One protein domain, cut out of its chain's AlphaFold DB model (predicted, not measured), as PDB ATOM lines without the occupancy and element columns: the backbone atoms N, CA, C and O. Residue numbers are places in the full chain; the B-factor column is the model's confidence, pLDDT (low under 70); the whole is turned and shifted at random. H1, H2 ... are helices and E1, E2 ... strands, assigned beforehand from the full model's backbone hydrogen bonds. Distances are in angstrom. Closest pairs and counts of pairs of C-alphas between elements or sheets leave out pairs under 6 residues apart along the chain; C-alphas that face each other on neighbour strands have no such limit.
ATOM      1  N   VAL A   3     206.421  -4.991   9.252       96.75
ATOM      2  CA  VAL A   3     206.124  -4.939  10.686       96.75
ATOM      3  C   VAL A   3     206.133  -3.477  11.100       96.75
ATOM      4  O   VAL A   3     207.110  -2.785  10.837       96.75
ATOM      5  N   ALA A   4     205.045  -3.020  11.711       97.31
ATOM      6  CA  ALA A   4     204.964  -1.716  12.351       97.31
ATOM      7  C   ALA A   4     205.021  -1.887  13.868       97.31
ATOM      8  O   ALA A   4     204.323  -2.750  14.413       97.31
ATOM      9  N   ILE A   5     205.824  -1.060  14.526       96.88
ATOM     10  CA  ILE A   5     205.995  -1.014  15.977       96.88
ATOM     11  C   ILE A   5     205.830   0.441  16.408       96.88
ATOM     12  O   ILE A   5     206.394   1.327  15.774       96.88
ATOM     13  N   VAL A   6     205.062   0.674  17.466       96.38
ATOM     14  CA  VAL A   6     204.954   1.959  18.161       96.38
ATOM     15  C   VAL A   6     205.241   1.703  19.634       96.38
ATOM     16  O   VAL A   6     204.672   0.782  20.225       96.38
ATOM     17  N   ILE A   7     206.144   2.487  20.203       93.88
ATOM     18  CA  ILE A   7     206.521   2.463  21.611       93.88
ATOM     19  C   ILE A   7     206.035   3.775  22.206       93.88
ATOM     20  O   ILE A   7     206.449   4.842  21.764       93.88
ATOM     21  N   LYS A   8     205.148   3.691  23.189       91.75
ATOM     22  CA  LYS A   8     204.737   4.824  24.006       91.75
ATOM     23  C   LYS A   8     205.485   4.765  25.320       91.75
ATOM     24  O   LYS A   8     205.442   3.741  26.004       91.75
ATOM     25  N   HIS A   9     206.100   5.872  25.683       89.31
ATOM     26  CA  HIS A   9     206.718   6.039  26.983       89.31
ATOM     27  C   HIS A   9     205.774   6.792  27.910       89.31
ATOM     28  O   HIS A   9     205.012   7.651  27.465       89.31
ATOM     29  N   ASP A  10     205.809   6.435  29.188       84.00
ATOM     30  CA  ASP A  10     205.141   7.217  30.215       84.00
ATOM     31  C   ASP A  10     206.077   8.342  30.661       84.00
ATOM     32  O   ASP A  10     207.169   8.087  31.168       84.00
ATOM     33  N   ASP A  11     205.655   9.580  30.423       78.50
ATOM     34  CA  ASP A  11     206.389  10.798  30.776       78.50
ATOM     35  C   ASP A  11     205.966  11.310  32.164       78.50
ATOM     36  O   ASP A  11     205.811  12.505  32.398       78.50
ATOM     37  N   ASP A  12     205.715  10.382  33.091       77.56
ATOM     38  CA  ASP A  12     205.534  10.670  34.511       77.56
ATOM     39  C   ASP A  12     206.853  10.408  35.257       77.56
ATOM     40  O   ASP A  12     207.609   9.473  34.972       77.56
ATOM     41  N   TYR A  13     207.104  11.199  36.298       63.03
ATOM     42  CA  TYR A  13     208.263  11.113  37.188       63.03
ATOM     43  C   TYR A  13     208.448   9.718  37.817       63.03
ATOM     44  O   TYR A  13     209.532   9.368  38.287       63.03
ATOM     45  N   LYS A  14     207.387   8.906  37.858       66.19
ATOM     46  CA  LYS A  14     207.406   7.551  38.424       66.19
ATOM     47  C   LYS A  14     207.875   6.469  37.448       66.19
ATOM     48  O   LYS A  14     208.132   5.365  37.920       66.19
ATOM     49  N   SER A  15     208.061   6.810  36.167       62.28
ATOM     50  CA  SER A  15     208.548   5.949  35.083       62.28
ATOM     51  C   SER A  15     207.902   4.561  35.086       62.28
ATOM     52  O   SER A  15     208.494   3.574  35.535       62.28
ATOM     53  N   ASP A  16     206.680   4.474  34.562       75.38
ATOM     54  CA  ASP A  16     206.097   3.181  34.225       75.38
ATOM     55  C   ASP A  16     206.768   2.580  32.978       75.38
ATOM     56  O   ASP A  16     207.422   3.251  32.174       75.38
ATOM     57  N   ALA A  17     206.635   1.260  32.826       83.00
ATOM     58  CA  ALA A  17     207.182   0.559  31.672       83.00
ATOM     59  C   ALA A  17     206.507   1.039  30.370       83.00
ATOM     60  O   ALA A  17     205.285   1.216  30.343       83.00
ATOM     61  N   PRO A  18     207.262   1.177  29.263       88.62
ATOM     62  CA  PRO A  18     206.693   1.624  28.003       88.62
ATOM     63  C   PRO A  18     205.671   0.625  27.461       88.62
ATOM     64  O   PRO A  18     205.828  -0.597  27.560       88.62
ATOM     65  N   THR A  19     204.633   1.152  26.819       91.44
ATOM     66  CA  THR A  19     203.634   0.347  26.115       91.44
ATOM     67  C   THR A  19     204.079   0.128  24.677       91.44
ATOM     68  O   THR A  19     204.345   1.080  23.948       91.44
ATOM     69  N   ILE A  20     204.147  -1.135  24.246       94.06
ATOM     70  CA  ILE A  20     204.572  -1.500  22.889       94.06
ATOM     71  C   ILE A  20     203.386  -2.058  22.107       94.06
ATOM     72  O   ILE A  20     202.865  -3.132  22.420       94.06
ATOM     73  N   THR A  21     203.031  -1.386  21.018       95.56
ATOM     74  CA  THR A  21     201.987  -1.816  20.088       95.56
ATOM     75  C   THR A  21     202.628  -2.242  18.773       95.56
ATOM     76  O   THR A  21     203.324  -1.465  18.125       95.56
ATOM     77  N   LYS A  22     202.396  -3.488  18.342       96.25
ATOM     78  CA  LYS A  22     202.968  -4.028  17.096       96.25
ATOM     79  C   LYS A  22     201.930  -4.700  16.213       96.25
ATOM     80  O   LYS A  22     201.032  -5.385  16.708       96.25
ATOM     81  N   LYS A  23     202.083  -4.575  14.893       97.12
ATOM     82  CA  LYS A  23     201.203  -5.233  13.919       97.12
ATOM     83  C   LYS A  23     201.909  -5.515  12.594       97.12
ATOM     84  O   LYS A  23     202.796  -4.781  12.170       97.12
ATOM     85  N   VAL A  24     201.510  -6.608  11.942       96.62
ATOM     86  CA  VAL A  24     202.082  -7.061  10.666       96.62
ATOM     87  C   VAL A  24     201.130  -6.743   9.519       96.62
ATOM     88  O   VAL A  24     199.925  -6.981   9.607       96.62
ATOM     89  N   PHE A  25     201.684  -6.249   8.417       96.75
ATOM     90  CA  PHE A  25     200.961  -5.836   7.224       96.75
ATOM     91  C   PHE A  25     201.593  -6.409   5.957       96.75
ATOM     92  O   PHE A  25     202.804  -6.606   5.852       96.75
ATOM     93  N   ARG A  26     200.760  -6.650   4.941       95.94
ATOM     94  CA  ARG A  26     201.240  -7.040   3.603       95.94
ATOM     95  C   ARG A  26     201.731  -5.847   2.781       95.94
ATOM     96  O   ARG A  26     202.599  -6.018   1.935       95.94
ATOM     97  N   VAL A  27     201.193  -4.657   3.044       95.94
ATOM     98  CA  VAL A  27     201.420  -3.428   2.269       95.94
ATOM     99  C   VAL A  27     202.030  -2.365   3.182       95.94
ATOM    100  O   VAL A  27     201.501  -2.151   4.274       95.94
ATOM    101  N   LYS A  28     203.108  -1.695   2.738       95.50
ATOM    102  CA  LYS A  28     203.807  -0.638   3.504       95.50
ATOM    103  C   LYS A  28     202.852   0.480   3.922       95.50
ATOM    104  O   LYS A  28     202.891   0.927   5.060       95.50
ATOM    105  N   GLU A  29     201.944   0.864   3.031       96.75
ATOM    106  CA  GLU A  29     200.971   1.927   3.285       96.75
ATOM    107  C   GLU A  29     200.025   1.612   4.451       96.75
ATOM    108  O   GLU A  29     199.726   2.472   5.270       96.75
ATOM    109  N   ASN A  30     199.622   0.349   4.608       97.00
ATOM    110  CA  ASN A  30     198.798  -0.050   5.749       97.00
ATOM    111  C   ASN A  30     199.585  -0.015   7.067       97.00
ATOM    112  O   ASN A  30     198.999   0.268   8.108       97.00
ATOM    113  N   ALA A  31     200.894  -0.285   7.019       97.06
ATOM    114  CA  ALA A  31     201.775  -0.134   8.172       97.06
ATOM    115  C   ALA A  31     201.925   1.345   8.564       97.06
ATOM    116  O   ALA A  31     201.784   1.668   9.740       97.06
ATOM    117  N   ARG A  32     202.104   2.242   7.583       97.19
ATOM    118  CA  ARG A  32     202.123   3.700   7.798       97.19
ATOM    119  C   ARG A  32     200.819   4.209   8.403       97.19
ATOM    120  O   ARG A  32     200.851   4.853   9.442       97.19
ATOM    121  N   ASN A  33     199.676   3.830   7.826       96.62
ATOM    122  CA  ASN A  33     198.352   4.182   8.352       96.62
ATOM    123  C   ASN A  33     198.150   3.737   9.800       96.62
ATOM    124  O   ASN A  33     197.519   4.445  10.581       96.62
ATOM    125  N   PHE A  34     198.661   2.561  10.158       96.56
ATOM    126  CA  PHE A  34     198.606   2.080  11.529       96.56
ATOM    127  C   PHE A  34     199.465   2.929  12.466       96.56
ATOM    128  O   PHE A  34     198.936   3.412  13.459       96.56
ATOM    129  N   VAL A  35     200.739   3.160  12.125       96.81
ATOM    130  CA  VAL A  35     201.640   4.000  12.929       96.81
ATOM    131  C   VAL A  35     201.052   5.393  13.117       96.81
ATOM    132  O   VAL A  35     200.890   5.821  14.251       96.81
ATOM    133  N   TYR A  36     200.668   6.062  12.024       95.50
ATOM    134  CA  TYR A  36     200.082   7.400  12.065       95.50
ATOM    135  C   TYR A  36     198.904   7.454  13.035       95.50
ATOM    136  O   TYR A  36     198.920   8.230  13.983       95.50
ATOM    137  N   ARG A  37     197.911   6.575  12.856       93.62
ATOM    138  CA  ARG A  37     196.723   6.564  13.714       93.62
ATOM    139  C   ARG A  37     197.053   6.310  15.176       93.62
ATOM    140  O   ARG A  37     196.515   7.006  16.024       93.62
ATOM    141  N   THR A  38     197.933   5.352  15.461       93.81
ATOM    142  CA  THR A  38     198.351   5.073  16.837       93.81
ATOM    143  C   THR A  38     199.048   6.283  17.450       93.81
ATOM    144  O   THR A  38     198.715   6.644  18.566       93.81
ATOM    145  N   LEU A  39     199.935   6.974  16.731       92.88
ATOM    146  CA  LEU A  39     200.573   8.187  17.251       92.88
ATOM    147  C   LEU A  39     199.547   9.301  17.515       92.88
ATOM    148  O   LEU A  39     199.562   9.885  18.589       92.88
ATOM    149  N   ILE A  40     198.603   9.554  16.601       90.50
ATOM    150  CA  ILE A  40     197.542  10.554  16.826       90.50
ATOM    151  C   ILE A  40     196.682  10.198  18.056       90.50
ATOM    152  O   ILE A  40     196.333  11.083  18.835       90.50
ATOM    153  N   GLU A  41     196.342   8.917  18.243       86.19
ATOM    154  CA  GLU A  41     195.579   8.432  19.404       86.19
ATOM    155  C   GLU A  41     196.379   8.590  20.710       86.19
ATOM    156  O   GLU A  41     195.861   9.141  21.681       86.19
ATOM    157  N   GLU A  42     197.647   8.171  20.730       82.62
ATOM    158  CA  GLU A  42     198.482   8.195  21.938       82.62
ATOM    159  C   GLU A  42     198.900   9.602  22.362       82.62
ATOM    160  O   GLU A  42     199.036   9.865  23.557       82.62
ATOM    161  N   LEU A  43     199.066  10.508  21.398       79.50
ATOM    162  CA  LEU A  43     199.390  11.911  21.647       79.50
ATOM    163  C   LEU A  43     198.153  12.767  21.960       79.50
ATOM    164  O   LEU A  43     198.277  13.967  22.192       79.50
ATOM    165  N   GLY A  44     196.960  12.163  21.993       75.31
ATOM    166  CA  GLY A  44     195.732  12.843  22.397       75.31
ATOM    167  C   GLY A  44     195.205  13.843  21.369       75.31
ATOM    168  O   GLY A  44     194.404  14.704  21.715       75.31
ATOM    169  N   TYR A  45     195.605  13.718  20.104       69.25
ATOM    170  CA  TYR A  45     195.217  14.637  19.038       69.25
ATOM    171  C   TYR A  45     193.820  14.366  18.463       69.25
ATOM    172  O   TYR A  45     193.476  14.968  17.453       69.25
ATOM    173  N   TYR A  46     193.015  13.466  19.036       62.28
ATOM    174  CA  TYR A  46     191.643  13.182  18.590       62.28
ATOM    175  C   TYR A  46     190.610  14.081  19.286       62.28
ATOM    176  O   TYR A  46     190.636  14.194  20.507       62.28
ATOM    177  N   ASP A  47     189.693  14.644  18.483       52.88
ATOM    178  CA  ASP A  47     188.489  15.440  18.799       52.88
ATOM    179  C   ASP A  47     188.036  15.434  20.272       52.88
ATOM    180  O   ASP A  47     187.033  14.813  20.643       52.88
ATOM    181  N   LYS A  48     188.722  16.200  21.121       53.06
ATOM    182  CA  LYS A  48     188.032  16.876  22.218       53.06
ATOM    183  C   LYS A  48     187.476  18.180  21.654       53.06
ATOM    184  O   LYS A  48     187.928  18.665  20.622       53.06
ATOM    185  N   ALA A  49     186.427  18.703  22.278       54.72
ATOM    186  CA  ALA A  49     185.938  20.040  21.972       54.72
ATOM    187  C   ALA A  49     186.998  21.047  22.441       54.72
ATOM    188  O   ALA A  49     186.951  21.497  23.582       54.72
ATOM    189  N   PHE A  50     187.990  21.266  21.588       59.56
ATOM    190  CA  PHE A  50     189.057  22.240  21.748       59.56
ATOM    191  C   PHE A  50     188.499  23.641  21.486       59.56
ATOM    192  O   PHE A  50     187.522  23.790  20.740       59.56
ATOM    193  N   ASP A  51     189.084  24.654  22.116       66.25
ATOM    194  CA  ASP A  51     188.885  26.029  21.660       66.25
ATOM    195  C   ASP A  51     189.597  26.268  20.308       66.25
ATOM    196  O   ASP A  51     190.300  25.393  19.793       66.25
ATOM    197  N   ASP A  52     189.322  27.403  19.659       66.69
ATOM    198  CA  ASP A  52     189.789  27.657  18.285       66.69
ATOM    199  C   ASP A  52     191.330  27.645  18.170       66.69
ATOM    200  O   ASP A  52     191.851  27.222  17.136       66.69
ATOM    201  N   ASP A  53     192.045  28.031  19.234       67.25
ATOM    202  CA  ASP A  53     193.512  28.065  19.280       67.25
ATOM    203  C   ASP A  53     194.095  26.652  19.488       67.25
ATOM    204  O   ASP A  53     195.011  26.240  18.772       67.25
ATOM    205  N   GLU A  54     193.517  25.853  20.395       70.31
ATOM    206  CA  GLU A  54     193.888  24.444  20.586       70.31
ATOM    207  C   GLU A  54     193.638  23.619  19.307       70.31
ATOM    208  O   GLU A  54     194.406  22.711  18.974       70.31
ATOM    209  N   MET A  55     192.594  23.941  18.531       74.44
ATOM    210  CA  MET A  55     192.343  23.281  17.247       74.44
ATOM    211  C   MET A  55     193.475  23.497  16.237       74.44
ATOM    212  O   MET A  55     193.860  22.534  15.566       74.44
ATOM    213  N   GLU A  56     193.995  24.719  16.102       79.50
ATOM    214  CA  GLU A  56     195.064  25.036  15.145       79.50
ATOM    215  C   GLU A  56     196.348  24.261  15.471       79.50
ATOM    216  O   GLU A  56     196.894  23.586  14.593       79.50
ATOM    217  N   GLU A  57     196.746  24.233  16.745       79.81
ATOM    218  CA  GLU A  57     197.901  23.458  17.215       79.81
ATOM    219  C   GLU A  57     197.717  21.951  16.955       79.81
ATOM    220  O   GLU A  57     198.633  21.248  16.514       79.81
ATOM    221  N   HIS A  58     196.507  21.421  17.160       82.56
ATOM    222  CA  HIS A  58     196.204  20.025  16.850       82.56
ATOM    223  C   HIS A  58     196.280  19.709  15.353       82.56
ATOM    224  O   HIS A  58     196.720  18.613  14.987       82.56
ATOM    225  N   PHE A  59     195.861  20.628  14.481       85.38
ATOM    226  CA  PHE A  59     196.009  20.460  13.037       85.38
ATOM    227  C   PHE A  59     197.477  20.477  12.615       85.38
ATOM    228  O   PHE A  59     197.891  19.587  11.867       85.38
ATOM    229  N   GLU A  60     198.263  21.424  13.123       89.06
ATOM    230  CA  GLU A  60     199.695  21.517  12.838       89.06
ATOM    231  C   GLU A  60     200.433  20.251  13.291       89.06
ATOM    232  O   GLU A  60     201.106  19.596  12.491       89.06
ATOM    233  N   ASN A  61     200.205  19.815  14.531       90.38
ATOM    234  CA  ASN A  61     200.813  18.604  15.074       90.38
ATOM    235  C   ASN A  61     200.443  17.345  14.265       90.38
ATOM    236  O   ASN A  61     201.295  16.488  14.017       90.38
ATOM    237  N   ARG A  62     199.189  17.221  13.796       91.12
ATOM    238  CA  ARG A  62     198.769  16.111  12.915       91.12
ATOM    239  C   ARG A  62     199.527  16.126  11.584       91.12
ATOM    240  O   ARG A  62     199.928  15.063  11.106       91.12
ATOM    241  N   GLU A  63     199.738  17.299  10.991       92.44
ATOM    242  CA  GLU A  63     200.484  17.431   9.735       92.44
ATOM    243  C   GLU A  63     201.983  17.152   9.919       92.44
ATOM    244  O   GLU A  63     202.579  16.481   9.073       92.44
ATOM    245  N   ILE A  64     202.580  17.529  11.055       93.38
ATOM    246  CA  ILE A  64     203.960  17.149  11.400       93.38
ATOM    247  C   ILE A  64     204.088  15.622  11.528       93.38
ATOM    248  O   ILE A  64     204.935  15.018  10.865       93.38
ATOM    249  N   VAL A  65     203.207  14.959  12.295       94.38
ATOM    250  CA  VAL A  65     203.197  13.483  12.420       94.38
ATOM    251  C   VAL A  65     203.046  12.825  11.047       94.38
ATOM    252  O   VAL A  65     203.683  11.809  10.753       94.38
ATOM    253  N   ARG A  66     202.218  13.399  10.171       94.50
ATOM    254  CA  ARG A  66     202.055  12.921   8.797       94.50
ATOM    255  C   ARG A  66     203.344  13.057   7.987       94.50
ATOM    256  O   ARG A  66     203.712  12.109   7.290       94.50
ATOM    257  N   GLY A  67     204.035  14.191   8.101       94.12
ATOM    258  CA  GLY A  67     205.367  14.422   7.538       94.12
ATOM    259  C   GLY A  67     206.348  13.319   7.928       94.12
ATOM    260  O   GLY A  67     206.938  12.674   7.062       94.12
ATOM    261  N   ILE A  68     206.410  13.022   9.223       94.19
ATOM    262  CA  ILE A  68     207.309  12.022   9.806       94.19
ATOM    263  C   ILE A  68     206.983  10.604   9.317       94.19
ATOM    264  O   ILE A  68     207.872   9.863   8.902       94.19
ATOM    265  N   VAL A  69     205.707  10.208   9.297       94.31
ATOM    266  CA  VAL A  69     205.315   8.817   8.986       94.31
ATOM    267  C   VAL A  69     205.286   8.507   7.482       94.31
ATOM    268  O   VAL A  69     205.617   7.389   7.060       94.31
ATOM    269  N   TYR A  70     204.839   9.451   6.650       93.44
ATOM    270  CA  TYR A  70     204.604   9.200   5.220       93.44
ATOM    271  C   TYR A  70     205.685   9.765   4.314       93.44
ATOM    272  O   TYR A  70     205.938   9.183   3.252       93.44
ATOM    273  N   HIS A  71     206.291  10.877   4.719       91.19
ATOM    274  CA  HIS A  71     207.188  11.663   3.881       91.19
ATOM    275  C   HIS A  71     208.642  11.601   4.342       91.19
ATOM    276  O   HIS A  71     209.485  12.201   3.682       91.19
ATOM    277  N   ASP A  72     208.920  10.849   5.417       86.31
ATOM    278  CA  ASP A  72     210.241  10.750   6.041       86.31
ATOM    279  C   ASP A  72     210.813  12.167   6.322       86.31
ATOM    280  O   ASP A  72     212.009  12.416   6.188       86.31
ATOM    281  N   ALA A  73     209.917  13.117   6.634       86.88
ATOM    282  CA  ALA A  73     210.222  14.516   6.913       86.88
ATOM    283  C   ALA A  73     210.364  14.729   8.420       86.88
ATOM    284  O   ALA A  73     209.608  14.128   9.174       86.88
ATOM    285  N   TYR A  74     211.259  15.635   8.821       90.06
ATOM    286  CA  TYR A  74     211.616  15.917  10.218       90.06
ATOM    287  C   TYR A  74     212.290  14.717  10.904       90.06
ATOM    288  O   TYR A  74     211.738  13.623  11.019       90.06
ATOM    289  N   GLU A  75     213.531  14.913  11.340       89.06
ATOM    290  CA  GLU A  75     214.329  13.878  11.999       89.06
ATOM    291  C   GLU A  75     214.335  14.102  13.519       89.06
ATOM    292  O   GLU A  75     214.159  15.239  13.961       89.06
ATOM    293  N   PRO A  76     214.569  13.059  14.339       89.81
ATOM    294  CA  PRO A  76     214.711  13.225  15.782       89.81
ATOM    295  C   PRO A  76     215.720  14.325  16.148       89.81
ATOM    296  O   PRO A  76     216.903  14.222  15.814       89.81
ATOM    297  N   GLY A  77     215.252  15.349  16.866       87.56
ATOM    298  CA  GLY A  77     216.031  16.527  17.257       87.56
ATOM    299  C   GLY A  77     215.820  17.756  16.371       87.56
ATOM    300  O   GLY A  77     216.515  18.750  16.573       87.56
ATOM    301  N   SER A  78     214.917  17.703  15.382       94.00
ATOM    302  CA  SER A  78     214.377  18.913  14.752       94.00
ATOM    303  C   SER A  78     213.295  19.540  15.632       94.00
ATOM    304  O   SER A  78     212.633  18.831  16.392       94.00
ATOM    305  N   ASP A  79     213.086  20.851  15.492       95.06
ATOM    306  CA  ASP A  79     212.095  21.592  16.280       95.06
ATOM    307  C   ASP A  79     210.686  20.997  16.113       95.06
ATOM    308  O   ASP A  79     209.967  20.816  17.091       95.06
ATOM    309  N   GLU A  80     210.311  20.595  14.894       94.94
ATOM    310  CA  GLU A  80     209.011  19.982  14.610       94.94
ATOM    311  C   GLU A  80     208.877  18.589  15.240       94.94
ATOM    312  O   GLU A  80     207.821  18.232  15.767       94.94
ATOM    313  N   TYR A  81     209.945  17.785  15.212       93.00
ATOM    314  CA  TYR A  81     209.937  16.471  15.850       93.00
ATOM    315  C   TYR A  81     209.810  16.610  17.370       93.00
ATOM    316  O   TYR A  81     209.004  15.917  17.992       93.00
ATOM    317  N   ASP A  82     210.583  17.517  17.962       92.69
ATOM    318  CA  ASP A  82     210.616  17.745  19.404       92.69
ATOM    319  C   ASP A  82     209.321  18.414  19.900       92.69
ATOM    320  O   ASP A  82     208.852  18.079  20.985       92.69
ATOM    321  N   GLN A  83     208.665  19.251  19.089       90.81
ATOM    322  CA  GLN A  83     207.325  19.784  19.372       90.81
ATOM    323  C   GLN A  83     206.290  18.665  19.560       90.81
ATOM    324  O   GLN A  83     205.467  18.701  20.474       90.81
ATOM    325  N   VAL A  84     206.322  17.650  18.695       91.69
ATOM    326  CA  VAL A  84     205.323  16.574  18.700       91.69
ATOM    327  C   VAL A  84     205.687  15.443  19.653       91.69
ATOM    328  O   VAL A  84     204.794  14.835  20.246       91.69
ATOM    329  N   PHE A  85     206.965  15.100  19.789       92.69
ATOM    330  CA  PHE A  85     207.400  13.914  20.526       92.69
ATOM    331  C   PHE A  85     208.209  14.221  21.778       92.69
ATOM    332  O   PHE A  85     208.409  13.295  22.559       92.69
ATOM    333  N   GLY A  86     208.659  15.454  21.992       90.94
ATOM    334  CA  GLY A  86     209.413  15.834  23.184       90.94
ATOM    335  C   GLY A  86     208.656  15.490  24.465       90.94
ATOM    336  O   GLY A  86     207.445  15.694  24.559       90.94
ATOM    337  N   GLY A  87     209.373  14.905  25.421       87.88
ATOM    338  CA  GLY A  87     208.891  14.707  26.785       87.88
ATOM    339  C   GLY A  87     209.487  15.736  27.746       87.88
ATOM    340  O   GLY A  87     210.486  16.390  27.442       87.88
ATOM    341  N   GLU A  88     208.882  15.871  28.918       87.75
ATOM    342  CA  GLU A  88     209.360  16.700  30.023       87.75
ATOM    343  C   GLU A  88     210.476  15.993  30.813       87.75
ATOM    344  O   GLU A  88     211.486  16.611  31.160       87.75
ATOM    345  N   TYR A  89     210.328  14.687  31.066       86.44
ATOM    346  CA  TYR A  89     211.256  13.872  31.864       86.44
ATOM    347  C   TYR A  89     212.025  12.841  31.034       86.44
ATOM    348  O   TYR A  89     213.068  12.338  31.465       86.44
ATOM    349  N   ILE A  90     211.535  12.533  29.837       86.88
ATOM    350  CA  ILE A  90     212.158  11.623  28.877       86.88
ATOM    351  C   ILE A  90     212.444  12.338  27.562       86.88
ATOM    352  O   ILE A  90     211.828  13.344  27.234       86.88
ATOM    353  N   LYS A  91     213.369  11.785  26.768       88.12
ATOM    354  CA  LYS A  91     213.730  12.397  25.484       88.12
ATOM    355  C   LYS A  91     212.533  12.456  24.531       88.12
ATOM    356  O   LYS A  91     212.252  13.519  23.994       88.12
ATOM    357  N   TYR A  92     211.845  11.326  24.346       90.81
ATOM    358  CA  TYR A  92     210.675  11.235  23.480       90.81
ATOM    359  C   TYR A  92     209.552  10.439  24.131       90.81
ATOM    360  O   TYR A  92     209.782   9.342  24.631       90.81
ATOM    361  N   ARG A  93     208.327  10.964  24.067       90.31
ATOM    362  CA  ARG A  93     207.102  10.323  24.566       90.31
ATOM    363  C   ARG A  93     206.591   9.195  23.673       90.31
ATOM    364  O   ARG A  93     205.844   8.332  24.131       90.31
ATOM    365  N   ALA A  94     207.012   9.165  22.410       91.50
ATOM    366  CA  ALA A  94     206.735   8.054  21.513       91.50
ATOM    367  C   ALA A  94     207.873   7.822  20.510       91.50
ATOM    368  O   ALA A  94     208.515   8.760  20.050       91.50
ATOM    369  N   GLU A  95     208.073   6.560  20.141       93.19
ATOM    370  CA  GLU A  95     208.984   6.107  19.088       93.19
ATOM    371  C   GLU A  95     208.245   5.120  18.175       93.19
ATOM    372  O   GLU A  95     207.287   4.463  18.592       93.19
ATOM    373  N   PHE A  96     208.675   4.972  16.920       95.38
ATOM    374  CA  PHE A  96     208.077   3.993  16.014       95.38
ATOM    375  C   PHE A  96     209.072   3.454  14.983       95.38
ATOM    376  O   PHE A  96     210.075   4.086  14.665       95.38
ATOM    377  N   GLU A  97     208.754   2.292  14.416       95.50
ATOM    378  CA  GLU A  97     209.537   1.660  13.356       95.50
ATOM    379  C   GLU A  97     208.620   0.952  12.347       95.50
ATOM    380  O   GLU A  97     207.630   0.314  12.722       95.50
ATOM    381  N   ILE A  98     208.958   1.034  11.052       95.81
ATOM    382  CA  ILE A  98     208.316   0.259   9.981       95.81
ATOM    383  C   ILE A  98     209.388  -0.504   9.203       95.81
ATOM    384  O   ILE A  98     210.043   0.052   8.322       95.81
ATOM    385  N   THR A  99     209.493  -1.805   9.454       95.88
ATOM    386  CA  THR A  99     210.556  -2.638   8.876       95.88
ATOM    387  C   THR A  99     210.007  -3.692   7.928       95.88
ATOM    388  O   THR A  99     208.990  -4.346   8.185       95.88
ATOM    389  N   LYS A 100     210.681  -3.860   6.786       95.44
ATOM    390  CA  LYS A 100     210.386  -4.930   5.832       95.44
ATOM    391  C   LYS A 100     211.011  -6.228   6.344       95.44
ATOM    392  O   LYS A 100     212.222  -6.331   6.460       95.44
ATOM    393  N   GLN A 101     210.182  -7.230   6.606       90.56
ATOM    394  CA  GLN A 101     210.643  -8.602   6.787       90.56
ATOM    395  C   GLN A 101     210.774  -9.267   5.419       90.56
ATOM    396  O   GLN A 101     209.761  -9.508   4.741       90.56
TER     397      GLN A 101
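AT A GLANCE: This is residues 3 to 101 of the 103 residues of an uncharacterized protein of Flavobacteriales bacterium (UniProt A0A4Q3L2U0). Look for a small antiparallel sheet of three strands, E2, E1, E3, with helix H1 packed lengthwise on one face and no named helix on the other. The longer helix H2 folds back beside H1, packing on it with residues 62 to 70 and not on the sheet, and the short helix H3 packs crosswise on H2. The printed part has 99 residues, with three named strands and three named helices in the order E1, E2, H1, H2, H3, E3, and its class is mixed, helices and strands. It is compact, with a radius of gyration of the C-alphas of 13.8 A and spans of 41 by 32 by 26 A.

IN THESE COORDINATES: Find C-alpha 3 at (206.124, -4.939, 10.686), where strand E1 begins; it runs over residues 3 to 8. Strand E2 follows at residues 19 to 25, 20.1 A long. Helix H1 holds residues 28 to 42, 21.1 A long. Find C-alpha 52 at (189.789, 27.657, 18.285); from there helix H2 runs 27.7 A to residue 71. Helix H3 takes residues 79 to 85, 10.0 A. Strand E3, residues 94 to 100 and 20.7 A long, ends at C-alpha 100, (210.386, -4.930, 5.832).

HOW THE PARTS SIT: Start at the inner strand E1. The hairpin E1 and E2 is antiparallel at 164 degrees, with N 6 and O 21 within hydrogen-bond range at 2.8 A. On its other side E1 is antiparallel to E3 at 171 degrees, with N 5 and O 97 at 2.9 A. H1 is on the sheet at a height over the sheet of 8.5 A, and at 12 degrees to E1 on the local plane it runs along the strands. Its closest C-alphas to E1 are those of Ala 4 and Ala 31, 5.5 A apart. Next look at the helical hairpin H1 and H2: they touch, closest at the C-alphas of Arg 32 and Val 69, 6.1 A, with a shallow tilt of 30 degrees, opposite ways. H2, with residues 61 to 68 alone, touches H3 about perpendicular at 84 degrees, the closest C-alphas being those of Asn 61 and Val 84, 6.1 A. H1 and H3 are apart. In H1, H2 and H3 every O i to N i+4 pair is within hydrogen-bond range.

THE WHOLE: The C-alphas of Asp 51 and Gln 101 are the two farthest apart, at 43.5 A, while those of Val 3 and Gln 101 are 7.0 A apart. The printed part has no cut; the link from E2 to H1 is tight, and the other links are short. Mean pLDDT of the printed part is 87.2; it is under 70 at residues 13 to 15 and 45 to 53, of which 52 and 53 belong to H2.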